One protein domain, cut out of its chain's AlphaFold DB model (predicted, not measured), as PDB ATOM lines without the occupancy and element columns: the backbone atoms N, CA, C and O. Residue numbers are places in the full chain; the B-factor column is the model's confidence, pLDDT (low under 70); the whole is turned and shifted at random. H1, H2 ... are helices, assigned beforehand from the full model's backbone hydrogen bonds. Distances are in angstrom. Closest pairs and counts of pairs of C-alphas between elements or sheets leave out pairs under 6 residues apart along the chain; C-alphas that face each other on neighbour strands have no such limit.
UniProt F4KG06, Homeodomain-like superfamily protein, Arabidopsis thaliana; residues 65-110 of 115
ATOM      1  N   LEU A  65     177.044 137.993 217.572       93.02
ATOM      2  CA  LEU A  65     178.301 138.176 218.294       93.02
ATOM      3  C   LEU A  65     178.174 137.763 219.766       93.02
ATOM      4  O   LEU A  65     179.045 137.069 220.294       93.02
ATOM      5  N   GLU A  66     177.075 138.151 220.411       92.65
ATOM      6  CA  GLU A  66     176.791 137.809 221.802       92.65
ATOM      7  C   GLU A  66     176.544 136.309 221.992       92.65
ATOM      8  O   GLU A  66     177.101 135.721 222.912       92.65
ATOM      9  N   GLU A  67     175.785 135.667 221.102       93.41
ATOM     10  CA  GLU A  67     175.558 134.217 221.123       93.41
ATOM     11  C   GLU A  67     176.882 133.443 221.032       93.41
ATOM     12  O   GLU A  67     177.130 132.526 221.818       93.41
ATOM     13  N   LEU A  68     177.776 133.858 220.130       92.82
ATOM     14  CA  LEU A  68     179.108 133.265 219.990       92.82
ATOM     15  C   LEU A  68     179.962 133.472 221.245       92.82
ATOM     16  O   LEU A  68     180.660 132.551 221.677       92.82
ATOM     17  N   PHE A  69     179.906 134.669 221.830       91.26
ATOM     18  CA  PHE A  69     180.639 135.007 223.044       91.26
ATOM     19  C   PHE A  69     180.156 134.188 224.249       91.26
ATOM     20  O   PHE A  69     180.974 133.563 224.926       91.26
ATOM     21  N   ILE A  70     178.838 134.131 224.478       89.35
ATOM     22  CA  ILE A  70     178.203 133.341 225.546       89.35
ATOM     23  C   ILE A  70     178.473 131.845 225.344       89.35
ATOM     24  O   ILE A  70     178.739 131.135 226.312       89.35
ATOM     25  N   GLY A  71     178.482 131.370 224.095       91.46
ATOM     26  CA  GLY A  71     178.824 129.991 223.742       91.46
ATOM     27  C   GLY A  71     180.289 129.600 223.996       91.46
ATOM     28  O   GLY A  71     180.644 128.440 223.808       91.46
ATOM     29  N   GLY A  72     181.147 130.537 224.419       88.72
ATOM     30  CA  GLY A  72     182.547 130.286 224.779       88.72
ATOM     31  C   GLY A  72     183.571 130.773 223.751       88.72
ATOM     32  O   GLY A  72     184.777 130.668 223.990       88.72
ATOM     33  N   THR A  73     183.138 131.369 222.636       89.04
ATOM     34  CA  THR A  73     184.046 131.975 221.647       89.04
ATOM     35  C   THR A  73     184.509 133.341 222.142       89.04
ATOM     36  O   THR A  73     184.137 134.380 221.619       89.04
ATOM     37  N   VAL A  74     185.330 133.364 223.187       87.75
ATOM     38  CA  VAL A  74     185.829 134.618 223.770       87.75
ATOM     39  C   VAL A  74     187.036 135.142 222.988       87.75
ATOM     40  O   VAL A  74     187.221 136.348 222.862       87.75
ATOM     41  N   ASN A  75     187.862 134.250 222.434       88.64
ATOM     42  CA  ASN A  75     189.061 134.593 221.669       88.64
ATOM     43  C   ASN A  75     189.060 133.901 220.295       88.64
ATOM     44  O   ASN A  75     189.778 132.914 220.121       88.64
ATOM     45  N   PRO A  76     188.243 134.366 219.332       89.56
ATOM     46  CA  PRO A  76     188.204 133.760 218.007       89.56
ATOM     47  C   PRO A  76     189.571 133.870 217.315       89.56
ATOM     48  O   PRO A  76     190.248 134.895 217.392       89.56
ATOM     49  N   SER A  77     189.976 132.802 216.625       93.22
ATOM     50  CA  SER A  77     191.149 132.823 215.741       93.22
ATOM     51  C   SER A  77     190.913 133.751 214.540       93.22
ATOM     52  O   SER A  77     189.767 134.077 214.237       93.22
ATOM     53  N   LEU A  78     191.961 134.122 213.791       93.46
ATOM     54  CA  LEU A  78     191.805 134.902 212.548       93.46
ATOM     55  C   LEU A  78     190.847 134.229 211.549       93.46
ATOM     56  O   LEU A  78     190.050 134.904 210.903       93.46
ATOM     57  N   THR A  79     190.877 132.897 211.459       95.41
ATOM     58  CA  THR A  79     189.945 132.129 210.624       95.41
ATOM     59  C   THR A  79     188.513 132.255 211.135       95.41
ATOM     60  O   THR A  79     187.598 132.483 210.350       95.41
ATOM     61  N   SER A  80     188.314 132.145 212.451       94.42
ATOM     62  CA  SER A  80     186.998 132.310 213.073       94.42
ATOM     63  C   SER A  80     186.462 133.727 212.879       94.42
ATOM     64  O   SER A  80     185.291 133.881 212.560       94.42
ATOM     65  N   ILE A  81     187.314 134.749 213.005       93.91
ATOM     66  CA  ILE A  81     186.963 136.152 212.755       93.91
ATOM     67  C   ILE A  81     186.421 136.305 211.337       93.91
ATOM     68  O   ILE A  81     185.293 136.751 211.195       93.91
ATOM     69  N   LYS A  82     187.136 135.814 210.319       95.11
ATOM     70  CA  LYS A  82     186.672 135.852 208.922       95.11
ATOM     71  C   LYS A  82     185.316 135.180 208.719       95.11
ATOM     72  O   LYS A  82     184.452 135.721 208.038       95.11
ATOM     73  N   GLN A  83     185.111 134.005 209.319       95.27
ATOM     74  CA  GLN A  83     183.825 133.298 209.245       95.27
ATOM     75  C   GLN A  83     182.694 134.113 209.885       95.27
ATOM     76  O   GLN A  83     181.594 134.188 209.340       95.27
ATOM     77  N   ILE A  84     182.972 134.749 211.023       93.79
ATOM     78  CA  ILE A  84     182.022 135.626 211.710       93.79
ATOM     79  C   ILE A  84     181.743 136.866 210.856       93.79
ATOM     80  O   ILE A  84     180.576 137.178 210.657       93.79
ATOM     81  N   THR A  85     182.761 137.520 210.292       94.42
ATOM     82  CA  THR A  85     182.610 138.672 209.390       94.42
ATOM     83  C   THR A  85     181.690 138.337 208.220       94.42
ATOM     84  O   THR A  85     180.700 139.030 208.019       94.42
ATOM     85  N   ILE A  86     181.930 137.225 207.512       94.03
ATOM     86  CA  ILE A  86     181.083 136.776 206.389       94.03
ATOM     87  C   ILE A  86     179.637 136.536 206.851       94.03
ATOM     88  O   ILE A  86     178.684 136.964 206.192       94.03
ATOM     89  N   LYS A  87     179.451 135.885 208.010       93.30
ATOM     90  CA  LYS A  87     178.117 135.672 208.589       93.30
ATOM     91  C   LYS A  87     177.430 137.005 208.885       93.30
ATOM     92  O   LYS A  87     176.258 137.153 208.566       93.30
ATOM     93  N   LEU A  88     178.138 137.973 209.465       93.90
ATOM     94  CA  LEU A  88     177.594 139.283 209.829       93.90
ATOM     95  C   LEU A  88     177.297 140.166 208.614       93.90
ATOM     96  O   LEU A  88     176.299 140.887 208.645       93.90
ATOM     97  N   GLN A  89     178.101 140.061 207.553       91.99
ATOM     98  CA  GLN A  89     177.879 140.743 206.275       91.99
ATOM     99  C   GLN A  89     176.528 140.361 205.649       91.99
ATOM    100  O   GLN A  89     175.873 141.186 205.020       91.99
ATOM    101  N   SER A  90     176.041 139.141 205.906       91.19
ATOM    102  CA  SER A  90     174.706 138.701 205.460       91.19
ATOM    103  C   SER A  90     173.548 139.427 206.164       91.19
ATOM    104  O   SER A  90     172.427 139.418 205.663       91.19
ATOM    105  N   TYR A  91     173.799 140.052 207.320       89.39
ATOM    106  CA  TYR A  91     172.813 140.826 208.088       89.39
ATOM    107  C   TYR A  91     173.026 142.347 207.969       89.39
ATOM    108  O   TYR A  91     172.348 143.107 208.661       89.39
ATOM    109  N   GLY A  92     173.969 142.800 207.138       83.84
ATOM    110  CA  GLY A  92     174.284 144.210 206.888       83.84
ATOM    111  C   GLY A  92     175.686 144.369 206.294       83.84
ATOM    112  O   GLY A  92     176.598 143.669 206.713       83.84
ATOM    113  N   GLU A  93     175.869 145.281 205.341       75.64
ATOM    114  CA  GLU A  93     177.037 145.281 204.437       75.64
ATOM    115  C   GLU A  93     178.349 145.817 205.051       75.64
ATOM    116  O   GLU A  93     179.432 145.528 204.553       75.64
ATOM    117  N   GLU A  94     178.290 146.559 206.156       85.78
ATOM    118  CA  GLU A  94     179.440 147.308 206.684       85.78
ATOM    119  C   GLU A  94     180.148 146.582 207.841       85.78
ATOM    120  O   GLU A  94     180.099 147.055 208.968       85.78
ATOM    121  N   VAL A  95     180.784 145.426 207.611       88.38
ATOM    122  CA  VAL A  95     181.563 144.719 208.658       88.38
ATOM    123  C   VAL A  95     182.921 144.277 208.135       88.38
ATOM    124  O   VAL A  95     182.985 143.537 207.150       88.38
ATOM    125  N   ASP A  96     183.991 144.646 208.841       91.52
ATOM    126  CA  ASP A  96     185.346 144.153 208.592       91.52
ATOM    127  C   ASP A  96     185.846 143.206 209.694       91.52
ATOM    128  O   ASP A  96     185.409 143.237 210.847       91.52
ATOM    129  N   ASP A  97     186.858 142.400 209.356       93.61
ATOM    130  CA  ASP A  97     187.548 141.512 210.304       93.61
ATOM    131  C   ASP A  97     188.078 142.273 211.534       93.61
ATOM    132  O   ASP A  97     188.058 141.763 212.658       93.61
ATOM    133  N   ALA A  98     188.538 143.511 211.325       91.42
ATOM    134  CA  ALA A  98     189.029 144.388 212.384       91.42
ATOM    135  C   ALA A  98     187.922 144.773 213.375       91.42
ATOM    136  O   ALA A  98     188.170 144.809 214.583       91.42
ATOM    137  N   ASP A  99     186.704 145.007 212.886       91.71
ATOM    138  CA  ASP A  99     185.559 145.377 213.713       91.71
ATOM    139  C   ASP A  99     185.105 144.205 214.581       91.71
ATOM    140  O   ASP A  99     184.898 144.364 215.786       91.71
ATOM    141  N   VAL A 100     185.047 143.000 214.003       92.12
ATOM    142  CA  VAL A 100     184.746 141.763 214.736       92.12
ATOM    143  C   VAL A 100     185.807 141.505 215.802       92.12
ATOM    144  O   VAL A 100     185.476 141.293 216.971       92.12
ATOM    145  N   TYR A 101     187.092 141.583 215.439       92.05
ATOM    146  CA  TYR A 101     188.191 141.446 216.394       92.05
ATOM    147  C   TYR A 101     188.082 142.467 217.537       92.05
ATOM    148  O   TYR A 101     188.159 142.089 218.711       92.05
ATOM    149  N   LYS A 102     187.853 143.748 217.210       89.49
ATOM    150  CA  LYS A 102     187.689 144.835 218.185       89.49
ATOM    151  C   LYS A 102     186.469 144.605 219.073       89.49
ATOM    152  O   LYS A 102     186.564 144.851 220.273       89.49
ATOM    153  N   TRP A 103     185.360 144.094 218.538       91.52
ATOM    154  CA  TRP A 103     184.171 143.770 219.325       91.52
ATOM    155  C   TRP A 103     184.476 142.700 220.370       91.52
ATOM    156  O   TRP A 103     184.237 142.936 221.552       91.52
ATOM    157  N   PHE A 104     185.094 141.576 219.981       91.59
ATOM    158  CA  PHE A 104     185.479 140.525 220.934       91.59
ATOM    159  C   PHE A 104     186.504 141.030 221.952       91.59
ATOM    160  O   PHE A 104     186.413 140.711 223.138       91.59
ATOM    161  N   HIS A 105     187.462 141.850 221.516       88.66
ATOM    162  CA  HIS A 105     188.452 142.457 222.399       88.66
ATOM    163  C   HIS A 105     187.796 143.388 223.430       88.66
ATOM    164  O   HIS A 105     188.023 143.231 224.627       88.66
ATOM    165  N   ASN A 106     186.937 144.312 222.994       86.85
ATOM    166  CA  ASN A 106     186.218 145.234 223.871       86.85
ATOM    167  C   ASN A 106     185.230 144.488 224.783       86.85
ATOM    168  O   ASN A 106     185.112 144.818 225.960       86.85
ATOM    169  N   ARG A 107     184.567 143.431 224.286       86.35
ATOM    170  CA  ARG A 107     183.617 142.619 225.062       86.35
ATOM    171  C   ARG A 107     184.281 141.951 226.263       86.35
ATOM    172  O   ARG A 107     183.711 142.011 227.348       86.35
ATOM    173  N   LYS A 108     185.502 141.416 226.112       79.65
ATOM    174  CA  LYS A 108     186.288 140.828 227.222       79.65
ATOM    175  C   LYS A 108     186.479 141.792 228.394       79.65
ATOM    176  O   LYS A 108     186.431 141.373 229.548       79.65
ATOM    177  N   TYR A 109     186.707 143.073 228.104       69.63
ATOM    178  CA  TYR A 109     186.941 144.102 229.123       69.63
ATOM    179  C   TYR A 109     185.675 144.872 229.506       69.63
ATOM    180  O   TYR A 109     185.669 145.597 230.503       69.63
ATOM    181  N   SER A 110     184.584 144.694 228.763       66.46
ATOM    182  CA  SER A 110     183.301 145.329 229.033       66.46
ATOM    183  C   SER A 110     182.608 144.647 230.213       66.46
ATOM    184  O   SER A 110     181.687 143.849 230.065       66.46
TER     185      SER A 110
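This is residues 65 to 110 of the 115 residues of the protein "Homeodomain-like superfamily protein" of Arabidopsis thaliana (UniProt F4KG06). What does a first look show? H3 begins by packing its residues 97 to 101 on residues 81 to 85 of H2 and runs off about perpendicular to it, while the short H1 lies in the angle between these two longer helices, near both but only loosely joined to them. What is it built of? The 46 printed residues hold three named helices, in the order H1, H2, H3, and no named strand; the class is all helix, with 31 residues in the helices. How large is it? It is compact, with a radius of gyration of the C-alphas of 9.9 A, and its C-alphas span 26 by 18 by 17 A.

How does H1, residues 65 to 70, stand to H2, residues 78 to 89? They are close but not clearly touching, with the closest C-alphas, those of Leu 65 and Ile 84, 8.0 A apart. They run opposite ways at a steep tilt of 52 degrees. How does H3, residues 97 to 109, stand to these two? H3 touches H2, with residues 97 to 101 alone meeting residues 81 to 85 alone; the closest C-alphas, those of Thr 85 and Asp 97, are 5.8 A apart, and the lines are about perpendicular at 76 degrees. H1 and H3 are close but not clearly touching: their closest C-alphas, those of Phe 69 and Phe 104, are 7.6 A apart, and they run the same way at a steep tilt of 39 degrees. What do the backbone N and O atoms show? Every O i to N i+4 pair is within hydrogen-bond range in H1 and H2; in H3 it is 8 of 9.

Where does H1 lie? It runs from Leu 65, C-alpha at (178.301, 138.176, 218.294), to Ile 70. Where is H2? It runs from Leu 78, C-alpha at (191.805, 134.902, 212.548), to Gln 89 and is 16.4 A from first to last C-alpha. Where is H3, the longest helix? It runs from Asp 97 to Tyr 109, C-alpha at (186.941, 144.102, 229.123), and is 19.0 A from first to last C-alpha.

Which C-alphas are farthest apart? Those of Ser 90 and Tyr 109 are, at 27.2 A. Is there a cut or a long link? The printed part, residues 65 to 110, has no cut, and the links H1 to H2 and H2 to H3 are both short, with 7 residues each. Where is confidence low? The mean pLDDT of the printed part is 89.7, and residues 109 to 110 are under 70.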